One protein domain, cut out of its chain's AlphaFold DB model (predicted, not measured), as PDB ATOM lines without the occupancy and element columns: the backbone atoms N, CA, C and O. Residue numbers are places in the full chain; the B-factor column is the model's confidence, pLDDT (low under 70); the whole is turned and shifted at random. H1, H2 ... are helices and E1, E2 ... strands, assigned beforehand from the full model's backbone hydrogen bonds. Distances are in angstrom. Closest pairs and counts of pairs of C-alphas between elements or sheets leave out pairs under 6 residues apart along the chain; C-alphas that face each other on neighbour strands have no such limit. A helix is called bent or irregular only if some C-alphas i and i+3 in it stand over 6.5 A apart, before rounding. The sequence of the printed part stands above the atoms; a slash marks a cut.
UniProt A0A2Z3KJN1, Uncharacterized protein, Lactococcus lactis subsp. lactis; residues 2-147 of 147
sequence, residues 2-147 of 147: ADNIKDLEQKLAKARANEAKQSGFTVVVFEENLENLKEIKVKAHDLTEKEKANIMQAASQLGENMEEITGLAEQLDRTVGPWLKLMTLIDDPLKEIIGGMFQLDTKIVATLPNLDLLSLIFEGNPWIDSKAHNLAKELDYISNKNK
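AT A GLANCE: This is residues 2 to 147 of the 147 residues of an uncharacterized protein of Lactococcus lactis subsp. lactis (UniProt A0A2Z3KJN1). A cluster of helices gathers round H5 in the middle, with H6, H4b and the strand hairpin E1 and E2 about it. H1 crosses H5 on one side and its residues 2 to 9 stick out, while H3 and H4a fold as a helical hairpin on the opposite side of the body. The printed part has 146 residues, in the order H1 E1 E2 H2 H3 H4 H5 H6, mostly helix, with E1 and E2 an antiparallel sheet. It is compact, with a radius of gyration of the C-alphas of 15.1 A and spans of 45 by 41 by 28 A.

HOW THE PARTS SIT: H1, residues 2 to 23, touches H5, residues 112 to 124, with its residues 13 to 17 alone, about perpendicular at 89 degrees; the closest C-alphas, of Ala 17 and Leu 120, are 5.9 A apart. In the hairpin of E1, residues 25 to 30, and E2, residues 37 to 42, N 27 and O 40 are within hydrogen-bond range at 2.8 A. By its hydrogen bonds H4, residues 80 to 102, was assigned as one helix, but it is bent: C-alphas 89 and 92 are 7.4 A apart, and its arms H4a, residues 80 to 89, and H4b, residues 92 to 102, stand at a steep tilt of 51 degrees. H2, residues 49 to 64, touches H4b, closest at the C-alphas of Ala 58 and Pro 93, 4.6 A, opposite ways at a shallow tilt of 34 degrees, only just short of steep. H3, residues 66 to 73, forms a helical hairpin with H4a, closest at the C-alphas of Leu 72 and Pro 82, 5.5 A. The hub is H6, residues 130 to 145, which touches H2, H3 and H5; its closest C-alphas to H5, of Ala 136 and Ser 119, are 5.2 A apart. Every O i to N i+4 pair is within hydrogen-bond range in H2, H3, H4a, H4b and H6, against 17 of 18 in H1 and 4 of 9 in H5, where 8 of 10 O i to N i+3 pairs are.

IN THESE COORDINATES: H1 begins at C-alpha 2 (210.678, 124.027, 150.191) and is 30.9 A long; H2 measures 22.1 A and H5 19.9 A. H5 is irregular, C-alphas 113 and 116 being 7.7 A apart. H6, 23.0 A long, ends at C-alpha 145 (220.628, 131.616, 140.008).

THE WHOLE: The C-alphas farthest apart, of Asp 3 and Asn 33, are 45.8 A apart. The printed part has no cut and no long link. Its mean pLDDT is 74.7, and it is under 70 in residues 2 to 24, 76 to 79 and 129 to 147.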
ATOM      1  N   ALA A   2     209.599 123.027 150.132       50.03
ATOM      2  CA  ALA A   2     210.678 124.027 150.191       50.03
ATOM      3  C   ALA A   2     211.352 124.164 151.579       50.03
ATOM      4  O   ALA A   2     212.568 124.309 151.644       50.03
ATOM      5  N   ASP A   3     210.599 124.033 152.681       49.34
ATOM      6  CA  ASP A   3     211.167 124.144 154.040       49.34
ATOM      7  C   ASP A   3     212.136 123.014 154.404       49.34
ATOM      8  O   ASP A   3     213.148 123.251 155.056       49.34
ATOM      9  N   ASN A   4     211.888 121.792 153.920       51.06
ATOM     10  CA  ASN A   4     212.790 120.665 154.172       51.06
ATOM     11  C   ASN A   4     214.115 120.813 153.414       51.06
ATOM     12  O   ASN A   4     215.129 120.309 153.882       51.06
ATOM     13  N   ILE A   5     214.116 121.501 152.266       54.81
ATOM     14  CA  ILE A   5     215.325 121.742 151.466       54.81
ATOM     15  C   ILE A   5     216.213 122.780 152.160       54.81
ATOM     16  O   ILE A   5     217.389 122.509 152.365       54.81
ATOM     17  N   LYS A   6     215.643 123.896 152.637       55.09
ATOM     18  CA  LYS A   6     216.389 124.904 153.417       55.09
ATOM     19  C   LYS A   6     216.985 124.340 154.707       55.09
ATOM     20  O   LYS A   6     218.112 124.672 155.066       55.09
ATOM     21  N   ASP A   7     216.240 123.483 155.404       54.47
ATOM     22  CA  ASP A   7     216.718 122.856 156.642       54.47
ATOM     23  C   ASP A   7     217.839 121.831 156.369       54.47
ATOM     24  O   ASP A   7     218.788 121.705 157.146       54.47
ATOM     25  N   LEU A   8     217.775 121.136 155.226       53.53
ATOM     26  CA  LEU A   8     218.838 120.248 154.746       53.53
ATOM     27  C   LEU A   8     220.084 121.021 154.296       53.53
ATOM     28  O   LEU A   8     221.188 120.603 154.636       53.53
ATOM     29  N   GLU A   9     219.932 122.152 153.605       55.69
ATOM     30  CA  GLU A   9     221.040 123.027 153.194       55.69
ATOM     31  C   GLU A   9     221.778 123.606 154.400       55.69
ATOM     32  O   GLU A   9     223.002 123.512 154.471       55.69
ATOM     33  N   GLN A  10     221.054 124.103 155.407       56.78
ATOM     34  CA  GLN A  10     221.670 124.595 156.643       56.78
ATOM     35  C   GLN A  10     222.378 123.487 157.431       56.78
ATOM     36  O   GLN A  10     223.437 123.718 158.020       56.78
ATOM     37  N   LYS A  11     221.819 122.270 157.460       57.03
ATOM     38  CA  LYS A  11     222.482 121.115 158.087       57.03
ATOM     39  C   LYS A  11     223.737 120.700 157.325       57.03
ATOM     40  O   LYS A  11     224.737 120.376 157.963       57.03
ATOM     41  N   LEU A  12     223.709 120.750 155.992       59.00
ATOM     42  CA  LEU A  12     224.863 120.452 155.147       59.00
ATOM     43  C   LEU A  12     225.962 121.511 155.313       59.00
ATOM     44  O   LEU A  12     227.129 121.154 155.456       59.00
ATOM     45  N   ALA A  13     225.595 122.792 155.361       59.00
ATOM     46  CA  ALA A  13     226.517 123.904 155.572       59.00
ATOM     47  C   ALA A  13     227.180 123.833 156.957       59.00
ATOM     48  O   ALA A  13     228.404 123.883 157.058       59.00
ATOM     49  N   LYS A  14     226.407 123.550 158.017       58.88
ATOM     50  CA  LYS A  14     226.948 123.307 159.367       58.88
ATOM     51  C   LYS A  14     227.870 122.090 159.439       58.88
ATOM     52  O   LYS A  14     228.901 122.149 160.109       58.88
ATOM     53  N   ALA A  15     227.516 120.988 158.778       58.78
ATOM     54  CA  ALA A  15     228.358 119.794 158.731       58.78
ATOM     55  C   ALA A  15     229.680 120.075 157.995       58.78
ATOM     56  O   ALA A  15     230.745 119.751 158.518       58.78
ATOM     57  N   ARG A  16     229.620 120.779 156.855       59.41
ATOM     58  CA  ARG A  16     230.796 121.228 156.096       59.41
ATOM     59  C   ARG A  16     231.659 122.211 156.877       59.41
ATOM     60  O   ARG A  16     232.873 122.079 156.847       59.41
ATOM     61  N   ALA A  17     231.070 123.153 157.611       58.94
ATOM     62  CA  ALA A  17     231.820 124.087 158.448       58.94
ATOM     63  C   ALA A  17     232.580 123.362 159.574       58.94
ATOM     64  O   ALA A  17     233.726 123.700 159.871       58.94
ATOM     65  N   ASN A  18     231.974 122.332 160.175       56.75
ATOM     66  CA  ASN A  18     232.623 121.514 161.201       56.75
ATOM     67  C   ASN A  18     233.725 120.607 160.628       56.75
ATOM     68  O   ASN A  18     234.789 120.500 161.238       56.75
ATOM     69  N   GLU A  19     233.519 120.003 159.453       52.78
ATOM     70  CA  GLU A  19     234.575 119.263 158.747       52.78
ATOM     71  C   GLU A  19     235.708 120.182 158.280       52.78
ATOM     72  O   GLU A  19     236.878 119.834 158.439       52.78
ATOM     73  N   ALA A  20     235.404 121.373 157.762       56.31
ATOM     74  CA  ALA A  20     236.392 122.341 157.287       56.31
ATOM     75  C   ALA A  20     237.229 122.929 158.435       56.31
ATOM     76  O   ALA A  20     238.429 123.143 158.275       56.31
ATOM     77  N   LYS A  21     236.657 123.082 159.638       56.06
ATOM     78  CA  LYS A  21     237.440 123.393 160.850       56.06
ATOM     79  C   LYS A  21     238.501 122.321 161.156       56.06
ATOM     80  O   LYS A  21     239.561 122.656 161.675       56.06
ATOM     81  N   GLN A  22     238.259 121.053 160.810       57.34
ATOM     82  CA  GLN A  22     239.216 119.956 161.025       57.34
ATOM     83  C   GLN A  22     240.177 119.744 159.836       57.34
ATOM     84  O   GLN A  22     241.369 119.484 160.034       57.34
ATOM     85  N   SER A  23     239.685 119.881 158.603       61.72
ATOM     86  CA  SER A  23     240.393 119.536 157.357       61.72
ATOM     87  C   SER A  23     240.997 120.732 156.603       61.72
ATOM     88  O   SER A  23     241.898 120.537 155.785       61.72
ATOM     89  N   GLY A  24     240.603 121.960 156.950       69.56
ATOM     90  CA  GLY A  24     240.961 123.200 156.259       69.56
ATOM     91  C   GLY A  24     239.920 123.631 155.220       69.56
ATOM     92  O   GLY A  24     239.123 122.828 154.743       69.56
ATOM     93  N   PHE A  25     239.940 124.914 154.870       79.06
ATOM     94  CA  PHE A  25     239.150 125.538 153.815       79.06
ATOM     95  C   PHE A  25     239.988 125.654 152.544       79.06
ATOM     96  O   PHE A  25     241.188 125.923 152.606       79.06
ATOM     97  N   THR A  26     239.357 125.458 151.391       84.50
ATOM     98  CA  THR A  26     239.976 125.757 150.099       84.50
ATOM     99  C   THR A  26     239.712 127.220 149.786       84.50
ATOM    100  O   THR A  26     238.554 127.606 149.727       84.50
ATOM    101  N   VAL A  27     240.763 128.015 149.608       85.88
ATOM    102  CA  VAL A  27     240.688 129.435 149.249       85.88
ATOM    103  C   VAL A  27     241.364 129.624 147.903       85.88
ATOM    104  O   VAL A  27     242.472 129.133 147.685       85.88
ATOM    105  N   VAL A  28     240.712 130.348 147.001       87.75
ATOM    106  CA  VAL A  28     241.302 130.756 145.726       87.75
ATOM    107  C   VAL A  28     242.122 132.029 145.937       87.75
ATOM    108  O   VAL A  28     241.612 133.032 146.437       87.75
ATOM    109  N   VAL A  29     243.393 132.001 145.550       89.56
ATOM    110  CA  VAL A  29     244.311 133.143 145.612       89.56
ATOM    111  C   VAL A  29     244.934 133.405 144.247       89.56
ATOM    112  O   VAL A  29     245.033 132.507 143.412       89.56
ATOM    113  N   PHE A  30     245.372 134.636 144.027       86.56
ATOM    114  CA  PHE A  30     246.231 134.992 142.913       86.56
ATOM    115  C   PHE A  30     247.650 134.449 143.131       86.56
ATOM    116  O   PHE A  30     248.178 134.477 144.246       86.56
ATOM    117  N   GLU A  31     248.276 133.961 142.060       84.69
ATOM    118  CA  GLU A  31     249.714 133.682 142.039       84.69
ATOM    119  C   GLU A  31     250.534 134.983 142.162       84.69
ATOM    120  O   GLU A  31     250.004 136.082 142.015       84.69
ATOM    121  N   GLU A  32     251.840 134.877 142.432       74.00
ATOM    122  CA  GLU A  32     252.728 136.033 142.673       74.00
ATOM    123  C   GLU A  32     252.747 137.055 141.520       74.00
ATOM    124  O   GLU A  32     253.006 138.237 141.742       74.00
ATOM    125  N   ASN A  33     252.447 136.620 140.293       72.38
ATOM    126  CA  ASN A  33     252.324 137.468 139.106       72.38
ATOM    127  C   ASN A  33     250.925 138.088 138.919       72.38
ATOM    128  O   ASN A  33     250.751 138.885 138.006       72.38
ATOM    129  N   LEU A  34     249.940 137.745 139.756       74.75
ATOM    130  CA  LEU A  34     248.534 138.176 139.686       74.75
ATOM    131  C   LEU A  34     247.788 137.796 138.393       74.75
ATOM    132  O   LEU A  34     246.662 138.240 138.179       74.75
ATOM    133  N   GLU A  35     248.382 136.960 137.539       73.81
ATOM    134  CA  GLU A  35     247.794 136.568 136.249       73.81
ATOM    135  C   GLU A  35     246.977 135.276 136.344       73.81
ATOM    136  O   GLU A  35     246.044 135.078 135.569       73.81
ATOM    137  N   ASN A  36     247.300 134.412 137.311       81.62
ATOM    138  CA  ASN A  36     246.664 133.110 137.478       81.62
ATOM    139  C   ASN A  36     246.000 132.973 138.847       81.62
ATOM    140  O   ASN A  36     246.450 133.545 139.842       81.62
ATOM    141  N   LEU A  37     244.952 132.150 138.890       87.00
ATOM    142  CA  LEU A  37     244.276 131.738 140.113       87.00
ATOM    143  C   LEU A  37     244.749 130.346 140.532       87.00
ATOM    144  O   LEU A  37     244.876 129.443 139.704       87.00
ATOM    145  N   LYS A  38     244.946 130.163 141.834       87.69
ATOM    146  CA  LYS A  38     245.325 128.897 142.454       87.69
ATOM    147  C   LYS A  38     244.452 128.627 143.669       87.69
ATOM    148  O   LYS A  38     244.232 129.505 144.496       87.69
ATOM    149  N   GLU A  39     244.036 127.380 143.829       88.62
ATOM    150  CA  GLU A  39     243.411 126.899 145.058       88.62
ATOM    151  C   GLU A  39     244.478 126.505 146.090       88.62
ATOM    152  O   GLU A  39     245.377 125.703 145.818       88.62
ATOM    153  N   ILE A  40     244.378 127.057 147.297       87.50
ATOM    154  CA  ILE A  40     245.204 126.690 148.449       87.50
ATOM    155  C   ILE A  40     244.328 126.160 149.579       87.50
ATOM    156  O   ILE A  40     243.205 126.612 149.776       87.50
ATOM    157  N   LYS A  41     244.846 125.204 150.353       85.75
ATOM    158  CA  LYS A  41     244.188 124.741 151.580       85.75
ATOM    159  C   LYS A  41     244.747 125.489 152.777       85.75
ATOM    160  O   LYS A  41     245.942 125.405 153.049       85.75
ATOM    161  N   VAL A  42     243.873 126.168 153.505       85.62
ATOM    162  CA  VAL A  42     244.212 126.979 154.677       85.62
ATOM    163  C   VAL A  42     243.373 126.561 155.871       85.62
ATOM    164  O   VAL A  42     242.287 126.009 155.724       85.62
ATOM    165  N   LYS A  43     243.870 126.794 157.081       82.69
ATOM    166  CA  LYS A  43     243.104 126.551 158.306       82.69
ATOM    167  C   LYS A  43     242.800 127.882 158.964       82.69
ATOM    168  O   LYS A  43     243.641 128.775 158.954       82.69
ATOM    169  N   ALA A  44     241.603 127.994 159.531       79.88
ATOM    170  CA  ALA A  44     241.303 129.108 160.415       79.88
ATOM    171  C   ALA A  44     242.270 129.059 161.602       79.88
ATOM    172  O   ALA A  44     242.590 127.978 162.106       79.88
ATOM    173  N   HIS A  45     242.733 130.226 162.015       80.44
ATOM    174  CA  HIS A  45     243.622 130.376 163.154       80.44
ATOM    175  C   HIS A  45     242.880 131.036 164.321       80.44
ATOM    176  O   HIS A  45     241.771 131.553 164.156       80.44
ATOM    177  N   ASP A  46     243.489 131.008 165.505       80.56
ATOM    178  CA  ASP A  46     242.939 131.701 166.664       80.56
ATOM    179  C   ASP A  46     243.100 133.214 166.496       80.56
ATOM    180  O   ASP A  46     244.209 133.742 166.522       80.56
ATOM    181  N   LEU A  47     241.968 133.896 166.338       83.94
ATOM    182  CA  LEU A  47     241.911 135.339 166.138       83.94
ATOM    183  C   LEU A  47     242.134 136.091 167.449       83.94
ATOM    184  O   LEU A  47     241.453 135.849 168.454       83.94
ATOM    185  N   THR A  48     243.005 137.091 167.403       86.94
ATOM    186  CA  THR A  48     243.108 138.112 168.443       86.94
ATOM    187  C   THR A  48     241.868 139.010 168.462       86.94
ATOM    188  O   THR A  48     241.148 139.145 167.473       86.94
ATOM    189  N   GLU A  49     241.625 139.696 169.582       83.12
ATOM    190  CA  GLU A  49     240.510 140.652 169.694       83.12
ATOM    191  C   GLU A  49     240.594 141.785 168.660       83.12
ATOM    192  O   GLU A  49     239.571 142.252 168.164       83.12
ATOM    193  N   LYS A  50     241.812 142.187 168.270       86.81
ATOM    194  CA  LYS A  50     242.019 143.181 167.211       86.81
ATOM    195  C   LYS A  50     241.594 142.643 165.842       86.81
ATOM    196  O   LYS A  50     240.923 143.349 165.099       86.81
ATOM    197  N   GLU A  51     241.963 141.410 165.512       86.00
ATOM    198  CA  GLU A  51     241.584 140.788 164.235       86.00
ATOM    199  C   GLU A  51     240.077 140.547 164.159       86.00
ATOM    200  O   GLU A  51     239.465 140.838 163.134       86.00
ATOM    201  N   LYS A  52     239.450 140.120 165.262       84.50
ATOM    202  CA  LYS A  52     237.985 140.032 165.347       84.50
ATOM    203  C   LYS A  52     237.328 141.385 165.101       84.50
ATOM    204  O   LYS A  52     236.388 141.455 164.318       84.50
ATOM    205  N   ALA A  53     237.827 142.455 165.722       83.44
ATOM    206  CA  ALA A  53     237.291 143.799 165.518       83.44
ATOM    207  C   ALA A  53     237.411 144.257 164.053       83.44
ATOM    208  O   ALA A  53     236.448 144.791 163.506       83.44
ATOM    209  N   ASN A  54     238.544 143.988 163.397       87.38
ATOM    210  CA  ASN A  54     238.738 144.300 161.977       87.38
ATOM    211  C   ASN A  54     237.758 143.522 161.082       87.38
ATOM    212  O   ASN A  54     237.113 144.109 160.215       87.38
ATOM    213  N   ILE A  55     237.594 142.219 161.330       87.81
ATOM    214  CA  ILE A  55     236.640 141.368 160.602       87.81
ATOM    215  C   ILE A  55     235.204 141.849 160.831       87.81
ATOM    216  O   ILE A  55     234.424 141.913 159.884       87.81
ATOM    217  N   MET A  56     234.848 142.231 162.063       85.31
ATOM    218  CA  MET A  56     233.533 142.803 162.365       85.31
ATOM    219  C   MET A  56     233.307 144.111 161.613       85.31
ATOM    220  O   MET A  56     232.238 144.293 161.046       85.31
ATOM    221  N   GLN A  57     234.300 144.997 161.571       86.88
ATOM    222  CA  GLN A  57     234.195 146.262 160.851       86.88
ATOM    223  C   GLN A  57     233.985 146.037 159.347       86.88
ATOM    224  O   GLN A  57     233.087 146.642 158.764       86.88
ATOM    225  N   ALA A  58     234.758 145.138 158.734       88.31
ATOM    226  CA  ALA A  58     234.589 144.765 157.330       88.31
ATOM    227  C   ALA A  58     233.206 144.138 157.067       88.31
ATOM    228  O   ALA A  58     232.519 144.484 156.106       88.31
ATOM    229  N   ALA A  59     232.740 143.266 157.963       84.75
ATOM    230  CA  ALA A  59     231.407 142.683 157.874       84.75
ATOM    231  C   ALA A  59     230.299 143.745 158.008       84.75
ATOM    232  O   ALA A  59     229.322 143.715 157.260       84.75
ATOM    233  N   SER A  60     230.453 144.720 158.907       83.62
ATOM    234  CA  SER A  60     229.513 145.835 159.035       83.62
ATOM    235  C   SER A  60     229.491 146.710 157.784       83.62
ATOM    236  O   SER A  60     228.404 147.055 157.338       83.62
ATOM    237  N   GLN A  61     230.636 146.988 157.151       86.25
ATOM    238  CA  GLN A  61     230.682 147.712 155.870       86.25
ATOM    239  C   GLN A  61     229.886 146.996 154.773       86.25
ATOM    240  O   GLN A  61     229.156 147.634 154.017       86.25
ATOM    241  N   LEU A  62     229.973 145.666 154.704       82.88
ATOM    242  CA  LEU A  62     229.142 144.874 153.796       82.88
ATOM    243  C   LEU A  62     227.653 144.992 154.146       82.88
ATOM    244  O   LEU A  62     226.824 145.216 153.268       82.88
ATOM    245  N   GLY A  63     227.310 144.875 155.432       79.69
ATOM    246  CA  GLY A  63     225.932 144.991 155.911       79.69
ATOM    247  C   GLY A  63     225.312 146.380 155.709       79.69
ATOM    248  O   GLY A  63     224.114 146.479 155.453       79.69
ATOM    249  N   GLU A  64     226.102 147.448 155.804       84.19
ATOM    250  CA  GLU A  64     225.677 148.831 155.542       84.19
ATOM    251  C   GLU A  64     225.385 149.066 154.059       84.19
ATOM    252  O   GLU A  64     224.422 149.752 153.726       84.19
ATOM    253  N   ASN A  65     226.161 148.439 153.174       83.75
ATOM    254  CA  ASN A  65     225.971 148.519 151.728       83.75
ATOM    255  C   ASN A  65     224.992 147.466 151.184       83.75
ATOM    256  O   ASN A  65     224.860 147.334 149.971       83.75
ATOM    257  N   MET A  66     224.295 146.712 152.043       77.88
ATOM    258  CA  MET A  66     223.478 145.564 151.633       77.88
ATOM    259  C   MET A  66     222.417 145.911 150.587       77.88
ATOM    260  O   MET A  66     222.329 145.234 149.568       77.88
ATOM    261  N   GLU A  67     221.637 146.971 150.803       77.19
ATOM    262  CA  GLU A  67     220.583 147.372 149.858       77.19
ATOM    263  C   GLU A  67     221.160 147.761 148.490       77.19
ATOM    264  O   GLU A  67     220.601 147.412 147.449       77.19
ATOM    265  N   GLU A  68     222.307 148.444 148.484       83.56
ATOM    266  CA  GLU A  68     222.991 148.827 147.253       83.56
ATOM    267  C   GLU A  68     223.595 147.610 146.543       83.56
ATOM    268  O   GLU A  68     223.459 147.478 145.329       83.56
ATOM    269  N   ILE A  69     224.206 146.691 147.290       81.25
ATOM    270  CA  ILE A  69     224.779 145.447 146.768       81.25
ATOM    271  C   ILE A  69     223.689 144.579 146.129       81.25
ATOM    272  O   ILE A  69     223.857 144.160 144.982       81.25
ATOM    273  N   THR A  70     222.562 144.355 146.811       75.50
ATOM    274  CA  THR A  70     221.433 143.585 146.264       75.50
ATOM    275  C   THR A  70     220.843 144.281 145.033       75.50
ATOM    276  O   THR A  70     220.636 143.642 144.002       75.50
ATOM    277  N   GLY A  71     220.662 145.606 145.076       80.19
ATOM    278  CA  GLY A  71     220.154 146.369 143.931       80.19
ATOM    279  C   GLY A  71     221.080 146.341 142.708       80.19
ATOM    280  O   GLY A  71     220.606 146.295 141.571       80.19
ATOM    281  N   LEU A  72     222.400 146.342 142.915       81.19
ATOM    282  CA  LEU A  72     223.384 146.187 141.840       81.19
ATOM    283  C   LEU A  72     223.407 144.760 141.298       81.19
ATOM    284  O   LEU A  72     223.507 144.580 140.084       81.19
ATOM    285  N   ALA A  73     223.274 143.766 142.176       74.44
ATOM    286  CA  ALA A  73     223.249 142.357 141.811       74.44
ATOM    287  C   ALA A  73     222.099 142.011 140.849       74.44
ATOM    288  O   ALA A  73     222.288 141.281 139.878       74.44
ATOM    289  N   GLU A  74     220.922 142.603 141.053       75.69
ATOM    290  CA  GLU A  74     219.763 142.438 140.166       75.69
ATOM    291  C   GLU A  74     219.952 143.068 138.770       75.69
ATOM    292  O   GLU A  74     219.195 142.785 137.838       75.69
ATOM    293  N   GLN A  75     220.960 143.929 138.598       75.25
ATOM    294  CA  GLN A  75     221.240 144.657 137.355       75.25
ATOM    295  C   GLN A  75     222.444 144.101 136.577       75.25
ATOM    296  O   GLN A  75     222.766 144.618 135.499       75.25
ATOM    297  N   LEU A  76     223.096 143.050 137.089       68.88
ATOM    298  CA  LEU A  76     224.360 142.515 136.567       68.88
ATOM    299  C   LEU A  76     224.279 142.017 135.117       68.88
ATOM    300  O   LEU A  76     225.267 142.121 134.393       68.88
ATOM    301  N   ASP A  77     223.114 141.561 134.655       65.38
ATOM    302  CA  ASP A  77     222.939 141.028 133.292       65.38
ATOM    303  C   ASP A  77     222.925 142.105 132.196       65.38
ATOM    304  O   ASP A  77     222.899 141.792 131.005       65.38
ATOM    305  N   ARG A  78     222.885 143.390 132.566       60.44
ATOM    306  CA  ARG A  78     222.547 144.465 131.618       60.44
ATOM    307  C   ARG A  78     223.734 145.315 131.195       60.44
ATOM    308  O   ARG A  78     223.721 145.837 130.084       60.44
ATOM    309  N   THR A  79     224.745 145.482 132.050       69.19
ATOM    310  CA  THR A  79     225.889 146.375 131.787       69.19
ATOM    311  C   THR A  79     227.099 146.051 132.671       69.19
ATOM    312  O   THR A  79     226.956 145.542 133.777       69.19
ATOM    313  N   VAL A  80     228.301 146.419 132.212       74.69
ATOM    314  CA  VAL A  80     229.568 146.266 132.964       74.69
ATOM    315  C   VAL A  80     229.666 147.234 134.159       74.69
ATOM    316  O   VAL A  80     230.350 146.953 135.137       74.69
ATOM    317  N   GLY A  81     228.966 148.374 134.116       78.62
ATOM    318  CA  GLY A  81     229.005 149.392 135.177       78.62
ATOM    319  C   GLY A  81     228.584 148.876 136.563       78.62
ATOM    320  O   GLY A  81     229.354 149.031 137.511       78.62
ATOM    321  N   PRO A  82     227.411 148.225 136.698       77.62
ATOM    322  CA  PRO A  82     226.979 147.585 137.940       77.62
ATOM    323  C   PRO A  82     227.966 146.548 138.481       77.62
ATOM    324  O   PRO A  82     228.193 146.513 139.685       77.62
ATOM    325  N   TRP A  83     228.616 145.773 137.605       75.81
ATOM    326  CA  TRP A  83     229.656 144.811 137.990       75.81
ATOM    327  C   TRP A  83     230.866 145.482 138.638       75.81
ATOM    328  O   TRP A  83     231.325 145.046 139.692       75.81
ATOM    329  N   LEU A  84     231.372 146.562 138.036       79.06
ATOM    330  CA  LEU A  84     232.499 147.313 138.593       79.06
ATOM    331  C   LEU A  84     232.136 147.947 139.937       79.06
ATOM    332  O   LEU A  84     232.932 147.903 140.871       79.06
ATOM    333  N   LYS A  85     230.924 148.497 140.050       82.50
ATOM    334  CA  LYS A  85     230.460 149.118 141.293       82.50
ATOM    335  C   LYS A  85     230.275 148.088 142.407       82.50
ATOM    336  O   LYS A  85     230.714 148.317 143.530       82.50
ATOM    337  N   LEU A  86     229.697 146.934 142.081       81.94
ATOM    338  CA  LEU A  86     229.572 145.818 143.008       81.94
ATOM    339  C   LEU A  86     230.952 145.383 143.513       81.94
ATOM    340  O   LEU A  86     231.160 145.329 144.719       81.94
ATOM    341  N   MET A  87     231.908 145.169 142.600       80.81
ATOM    342  CA  MET A  87     233.293 144.836 142.944       80.81
ATOM    343  C   MET A  87     233.900 145.856 143.907       80.81
ATOM    344  O   MET A  87     234.440 145.465 144.931       80.81
ATOM    345  N   THR A  88     233.754 147.160 143.654       84.00
ATOM    346  CA  THR A  88     234.318 148.185 144.553       84.00
ATOM    347  C   THR A  88     233.708 148.196 145.953       84.00
ATOM    348  O   THR A  88     234.370 148.624 146.891       84.00
ATOM    349  N   LEU A  89     232.461 147.740 146.107       84.12
ATOM    350  CA  LEU A  89     231.781 147.707 147.403       84.12
ATOM    351  C   LEU A  89     232.132 146.462 148.217       84.12
ATOM    352  O   LEU A  89     232.115 146.514 149.444       84.12
ATOM    353  N   ILE A  90     232.429 145.346 147.546       83.69
ATOM    354  CA  ILE A  90     232.660 144.065 148.216       83.69
ATOM    355  C   ILE A  90     234.140 143.689 148.295       83.69
ATOM    356  O   ILE A  90     234.524 143.014 149.237       83.69
ATOM    357  N   ASP A  91     234.994 144.119 147.366       86.94
ATOM    358  CA  ASP A  91     236.351 143.572 147.243       86.94
ATOM    359  C   ASP A  91     237.201 143.784 148.510       86.94
ATOM    360  O   ASP A  91     237.646 142.812 149.122       86.94
ATOM    361  N   ASP A  92     237.363 145.025 148.971       88.88
ATOM    362  CA  ASP A  92     238.183 145.313 150.156       88.88
ATOM    363  C   ASP A  92     237.640 144.649 151.438       88.88
ATOM    364  O   ASP A  92     238.404 143.943 152.106       88.88
ATOM    365  N   PRO A  93     236.336 144.760 151.778       88.75
ATOM    366  CA  PRO A  93     235.798 144.068 152.946       88.75
ATOM    367  C   PRO A  93     235.979 142.548 152.891       88.75
ATOM    368  O   PRO A  93     236.284 141.914 153.901       88.75
ATOM    369  N   LEU A  94     235.819 141.942 151.713       88.19
ATOM    370  CA  LEU A  94     235.978 140.499 151.549       88.19
ATOM    371  C   LEU A  94     237.423 140.046 151.707       88.19
ATOM    372  O   LEU A  94     237.672 139.016 152.341       88.19
ATOM    373  N   LYS A  95     238.375 140.820 151.184       91.12
ATOM    374  CA  LYS A  95     239.804 140.568 151.390       91.12
ATOM    375  C   LYS A  95     240.169 140.631 152.865       91.12
ATOM    376  O   LYS A  95     240.862 139.736 153.335       91.12
ATOM    377  N   GLU A  96     239.672 141.624 153.598       90.62
ATOM    378  CA  GLU A  96     239.913 141.758 155.040       90.62
ATOM    379  C   GLU A  96     239.319 140.590 155.838       90.62
ATOM    380  O   GLU A  96     239.970 140.052 156.733       90.62
ATOM    381  N   ILE A  97     238.116 140.128 155.486       89.12
ATOM    382  CA  ILE A  97     237.484 138.986 156.161       89.12
ATOM    383  C   ILE A  97     238.258 137.694 155.891       89.12
ATOM    384  O   ILE A  97     238.624 136.989 156.828       89.12
ATOM    385  N   ILE A  98     238.522 137.362 154.625       89.12
ATOM    386  CA  ILE A  98     239.179 136.099 154.247       89.12
ATOM    387  C   ILE A  98     240.653 136.117 154.669       89.12
ATOM    388  O   ILE A  98     241.140 135.157 155.271       89.12
ATOM    389  N   GLY A  99     241.355 137.218 154.393       89.38
ATOM    390  CA  GLY A  99     242.744 137.435 154.789       89.38
ATOM    391  C   GLY A  99     242.911 137.384 156.300       89.38
ATOM    392  O   GLY A  99     243.758 136.645 156.799       89.38
ATOM    393  N   GLY A 100     242.026 138.073 157.024       87.62
ATOM    394  CA  GLY A 100     241.962 138.037 158.476       87.62
ATOM    395  C   GLY A 100     241.699 136.633 159.009       87.62
ATOM    396  O   GLY A 100     242.456 136.157 159.837       87.62
ATOM    397  N   MET A 101     240.690 135.913 158.515       87.56
ATOM    398  CA  MET A 101     240.352 134.573 159.020       87.56
ATOM    399  C   MET A 101     241.481 133.543 158.849       87.56
ATOM    400  O   MET A 101     241.665 132.674 159.712       87.56
ATOM    401  N   PHE A 102     242.239 133.630 157.754       88.94
ATOM    402  CA  PHE A 102     243.207 132.606 157.345       88.94
ATOM    403  C   PHE A 102     244.676 133.059 157.366       88.94
ATOM    404  O   PHE A 102     245.534 132.306 156.909       88.94
ATOM    405  N   GLN A 103     244.973 134.253 157.892       87.75
ATOM    406  CA  GLN A 103     246.306 134.882 157.853       87.75
ATOM    407  C   GLN A 103     246.900 134.953 156.438       87.75
ATOM    408  O   GLN A 103     248.070 134.636 156.215       87.75
ATOM    409  N   LEU A 104     246.083 135.352 155.466       87.69
ATOM    410  CA  LEU A 104     246.522 135.559 154.087       87.69
ATOM    411  C   LEU A 104     246.768 137.044 153.825       87.69
ATOM    412  O   LEU A 104     246.077 137.903 154.375       87.69
ATOM    413  N   ASP A 105     247.725 137.345 152.945       87.38
ATOM    414  CA  ASP A 105     247.887 138.703 152.423       87.38
ATOM    415  C   ASP A 105     246.629 139.081 151.623       87.38
ATOM    416  O   ASP A 105     246.226 138.385 150.688       87.38
ATOM    417  N   THR A 106     245.994 140.191 151.990       87.06
ATOM    418  CA  THR A 106     244.764 140.679 151.354       87.06
ATOM    419  C   THR A 106     244.945 140.931 149.857       87.06
ATOM    420  O   THR A 106     243.994 140.788 149.089       87.06
ATOM    421  N   LYS A 107     246.171 141.225 149.403       86.19
ATOM    422  CA  LYS A 107     246.488 141.469 147.988       86.19
ATOM    423  C   LYS A 107     246.358 140.236 147.105       86.19
ATOM    424  O   LYS A 107     246.097 140.387 145.914       86.19
ATOM    425  N   ILE A 108     246.552 139.044 147.666       86.75
ATOM    426  CA  ILE A 108     246.490 137.792 146.904       86.75
ATOM    427  C   ILE A 108     245.111 137.138 146.977       86.75
ATOM    428  O   ILE A 108     244.858 136.179 146.259       86.75
ATOM    429  N   VAL A 109     244.202 137.617 147.826       87.00
ATOM    430  CA  VAL A 109     242.869 137.020 147.953       87.00
ATOM    431  C   VAL A 109     242.017 137.379 146.734       87.00
ATOM    432  O   VAL A 109     241.758 138.553 146.463       87.00
ATOM    433  N   ALA A 110     241.537 136.360 146.018       85.81
ATOM    434  CA  ALA A 110     240.557 136.529 144.952       85.81
ATOM    435  C   ALA A 110     239.147 136.521 145.556       85.81
ATOM    436  O   ALA A 110     238.695 135.505 146.071       85.81
ATOM    437  N   THR A 111     238.433 137.639 145.536       83.06
ATOM    438  CA  THR A 111     237.191 137.797 146.315       83.06
ATOM    439  C   THR A 111     235.993 137.071 145.720       83.06
ATOM    440  O   THR A 111     235.387 136.250 146.404       83.06
ATOM    441  N   LEU A 112     235.678 137.310 144.444       79.12
ATOM    442  CA  LEU A 112     234.525 136.686 143.778       79.12
ATOM    443  C   LEU A 112     234.516 135.147 143.853       79.12
ATOM    444  O   LEU A 112     233.471 134.593 144.192       79.12
ATOM    445  N   PRO A 113     235.630 134.434 143.584       81.12
ATOM    446  CA  PRO A 113     235.640 132.972 143.649       81.12
ATOM    447  C   PRO A 113     235.460 132.406 145.062       81.12
ATOM    448  O   PRO A 113     235.217 131.216 145.192       81.12
ATOM    449  N   ASN A 114     235.597 133.244 146.094       81.88
ATOM    450  CA  ASN A 114     235.531 132.874 147.506       81.88
ATOM    451  C   ASN A 114     234.246 133.384 148.195       81.88
ATOM    452  O   ASN A 114     234.172 133.408 149.424       81.88
ATOM    453  N   LEU A 115     233.240 133.846 147.443       78.31
ATOM    454  CA  LEU A 115     231.989 134.362 148.018       78.31
ATOM    455  C   LEU A 115     231.238 133.308 148.849       78.31
ATOM    456  O   LEU A 115     230.659 133.622 149.887       78.31
ATOM    457  N   ASP A 116     231.283 132.050 148.421       72.25
ATOM    458  CA  ASP A 116     230.692 130.904 149.116       72.25
ATOM    459  C   ASP A 116     231.331 130.660 150.496       72.25
ATOM    460  O   ASP A 116     230.647 130.302 151.463       72.25
ATOM    461  N   LEU A 117     232.634 130.925 150.628       77.56
ATOM    462  CA  LEU A 117     233.347 130.819 151.899       77.56
ATOM    463  C   LEU A 117     232.832 131.801 152.947       77.56
ATOM    464  O   LEU A 117     232.919 131.500 154.136       77.56
ATOM    465  N   LEU A 118     232.275 132.948 152.556       77.88
ATOM    466  CA  LEU A 118     231.769 133.935 153.514       77.88
ATOM    467  C   LEU A 118     230.590 133.407 154.307       77.88
ATOM    468  O   LEU A 118     230.549 133.576 155.524       77.88
ATOM    469  N   SER A 119     229.660 132.733 153.631       72.62
ATOM    470  CA  SER A 119     228.527 132.086 154.285       72.62
ATOM    471  C   SER A 119     229.029 131.100 155.340       72.62
ATOM    472  O   SER A 119     228.589 131.148 156.488       72.62
ATOM    473  N   LEU A 120     230.040 130.290 155.003       74.75
ATOM    474  CA  LEU A 120     230.656 129.340 155.935       74.75
ATOM    475  C   LEU A 120     231.403 130.032 157.090       74.75
ATOM    476  O   LEU A 120     231.301 129.593 158.238       74.75
ATOM    477  N   ILE A 121     232.135 131.115 156.812       79.12
ATOM    478  CA  ILE A 121     232.846 131.907 157.824       79.12
ATOM    479  C   ILE A 121     231.845 132.508 158.811       79.12
ATOM    480  O   ILE A 121     232.033 132.359 160.017       79.12
ATOM    481  N   PHE A 122     230.776 133.140 158.329       79.19
ATOM    482  CA  PHE A 122     229.775 133.792 159.173       79.19
ATOM    483  C   PHE A 122     228.947 132.781 159.975       79.19
ATOM    484  O   PHE A 122     228.706 132.993 161.160       79.19
ATOM    485  N   GLU A 123     228.574 131.637 159.391       71.81
ATOM    486  CA  GLU A 123     227.914 130.551 160.134       71.81
ATOM    487  C   GLU A 123     228.803 129.967 161.236       71.81
ATOM    488  O   GLU A 123     228.328 129.621 162.321       71.81
ATOM    489  N   GLY A 124     230.107 129.861 160.968       70.25
ATOM    490  CA  GLY A 124     231.095 129.363 161.918       70.25
ATOM    491  C   GLY A 124     231.451 130.343 163.038       70.25
ATOM    492  O   GLY A 124     232.076 129.903 164.012       70.25
ATOM    493  N   ASN A 125     231.062 131.619 162.902       72.81
ATOM    494  CA  ASN A 125     231.455 132.748 163.747       72.81
ATOM    495  C   ASN A 125     230.251 133.664 164.061       72.81
ATOM    496  O   ASN A 125     230.148 134.765 163.521       72.81
ATOM    497  N   PRO A 126     229.359 133.260 164.985       71.31
ATOM    498  CA  PRO A 126     228.114 133.982 165.287       71.31
ATOM    499  C   PRO A 126     228.304 135.366 165.935       71.31
ATOM    500  O   PRO A 126     227.327 136.065 166.178       71.31
ATOM    501  N   TRP A 127     229.542 135.753 166.251       73.94
ATOM    502  CA  TRP A 127     229.899 137.097 166.715       73.94
ATOM    503  C   TRP A 127     229.991 138.121 165.571       73.94
ATOM    504  O   TRP A 127     230.053 139.319 165.837       73.94
ATOM    505  N   ILE A 128     229.995 137.670 164.312       73.44
ATOM    506  CA  ILE A 128     229.947 138.532 163.129       73.44
ATOM    507  C   ILE A 128     228.495 138.976 162.892       73.44
ATOM    508  O   ILE A 128     227.571 138.174 163.005       73.44
ATOM    509  N   ASP A 129     228.299 140.263 162.591       67.19
ATOM    510  CA  ASP A 129     226.987 140.915 162.492       67.19
ATOM    511  C   ASP A 129     225.973 140.128 161.631       67.19
ATOM    512  O   ASP A 129     226.245 139.709 160.503       67.19
ATOM    513  N   SER A 130     224.754 139.990 162.159       60.81
ATOM    514  CA  SER A 130     223.598 139.378 161.496       60.81
ATOM    515  C   SER A 130     223.277 139.966 160.114       60.81
ATOM    516  O   SER A 130     222.794 139.236 159.247       60.81
ATOM    517  N   LYS A 131     223.567 141.255 159.875       62.28
ATOM    518  CA  LYS A 131     223.362 141.886 158.560       62.28
ATOM    519  C   LYS A 131     224.330 141.351 157.507       62.28
ATOM    520  O   LYS A 131     223.901 140.990 156.415       62.28
ATOM    521  N   ALA A 132     225.609 141.221 157.854       60.31
ATOM    522  CA  ALA A 132     226.619 140.630 156.976       60.31
ATOM    523  C   ALA A 132     226.302 139.158 156.674       60.31
ATOM    524  O   ALA A 132     226.439 138.693 155.542       60.31
ATOM    525  N   HIS A 133     225.794 138.442 157.679       61.19
ATOM    526  CA  HIS A 133     225.348 137.064 157.531       61.19
ATOM    527  C   HIS A 133     224.183 136.908 156.538       61.19
ATOM    528  O   HIS A 133     224.176 135.970 155.738       61.19
ATOM    529  N   ASN A 134     223.217 137.830 156.548       65.31
ATOM    530  CA  ASN A 134     222.122 137.838 155.574       65.31
ATOM    531  C   ASN A 134     222.612 138.184 154.160       65.31
ATOM    532  O   ASN A 134     222.168 137.555 153.202       65.31
ATOM    533  N   LEU A 135     223.566 139.112 154.034       64.62
ATOM    534  CA  LEU A 135     224.163 139.463 152.745       64.62
ATOM    535  C   LEU A 135     224.888 138.279 152.097       64.62
ATOM    536  O   LEU A 135     224.694 138.021 150.914       64.62
ATOM    537  N   ALA A 136     225.693 137.530 152.859       64.31
ATOM    538  CA  ALA A 136     226.395 136.361 152.325       64.31
ATOM    539  C   ALA A 136     225.421 135.327 151.732       64.31
ATOM    540  O   ALA A 136     225.667 134.776 150.661       64.31
ATOM    541  N   LYS A 137     224.264 135.136 152.381       65.75
ATOM    542  CA  LYS A 137     223.193 134.262 151.883       65.75
ATOM    543  C   LYS A 137     222.546 134.784 150.602       65.75
ATOM    544  O   LYS A 137     222.226 133.985 149.725       65.75
ATOM    545  N   GLU A 138     222.342 136.094 150.480       63.66
ATOM    546  CA  GLU A 138     221.808 136.683 149.246       63.66
ATOM    547  C   GLU A 138     222.809 136.595 148.089       63.66
ATOM    548  O   GLU A 138     222.426 136.214 146.985       63.66
ATOM    549  N   LEU A 139     224.094 136.864 148.339       63.06
ATOM    550  CA  LEU A 139     225.151 136.769 147.327       63.06
ATOM    551  C   LEU A 139     225.320 135.338 146.797       63.06
ATOM    552  O   LEU A 139     225.461 135.143 145.589       63.06
ATOM    553  N   ASP A 140     225.242 134.333 147.671       61.53
ATOM    554  CA  ASP A 140     225.279 132.922 147.271       61.53
ATOM    555  C   ASP A 140     224.029 132.522 146.458       61.53
ATOM    556  O   ASP A 140     224.116 131.814 145.450       61.53
ATOM    557  N   TYR A 141     222.851 133.049 146.818       58.91
ATOM    558  CA  TYR A 141     221.627 132.865 146.032       58.91
ATOM    559  C   TYR A 141     221.731 133.492 144.632       58.91
ATOM    560  O   TYR A 141     221.353 132.856 143.647       58.91
ATOM    561  N   ILE A 142     222.271 134.709 144.526       56.66
ATOM    562  CA  ILE A 142     222.489 135.403 143.249       56.66
ATOM    563  C   ILE A 142     223.470 134.618 142.365       56.66
ATOM    564  O   ILE A 142     223.191 134.393 141.187       56.66
ATOM    565  N   SER A 143     224.580 134.142 142.936       52.03
ATOM    566  CA  SER A 143     225.593 133.346 142.226       52.03
ATOM    567  C   SER A 143     225.017 132.051 141.638       52.03
ATOM    568  O   SER A 143     225.280 131.708 140.484       52.03
ATOM    569  N   ASN A 144     224.170 131.348 142.398       52.25
ATOM    570  CA  ASN A 144     223.589 130.073 141.968       52.25
ATOM    571  C   ASN A 144     222.409 130.214 140.996       52.25
ATOM    572  O   ASN A 144     222.098 129.261 140.287       52.25
ATOM    573  N   LYS A 145     221.749 131.376 140.933       47.16
ATOM    574  CA  LYS A 145     220.628 131.616 140.008       47.16
ATOM    575  C   LYS A 145     221.080 131.895 138.567       47.16
ATOM    576  O   LYS A 145     220.275 131.750 137.652       47.16
ATOM    577  N   ASN A 146     222.349 132.263 138.388       41.75
ATOM    578  CA  ASN A 146     222.964 132.589 137.098       41.75
ATOM    579  C   ASN A 146     223.853 131.457 136.530       41.75
ATOM    580  O   ASN A 146     224.588 131.686 135.569       41.75
ATOM    581  N   LYS A 147     223.795 130.249 137.111       36.47
ATOM    582  CA  LYS A 147     224.350 129.006 136.541       36.47
ATOM    583  C   LYS A 147     223.273 128.213 135.813       36.47
ATOM    584  O   LYS A 147     223.622 127.601 134.780       36.47
TER     585      LYS A 147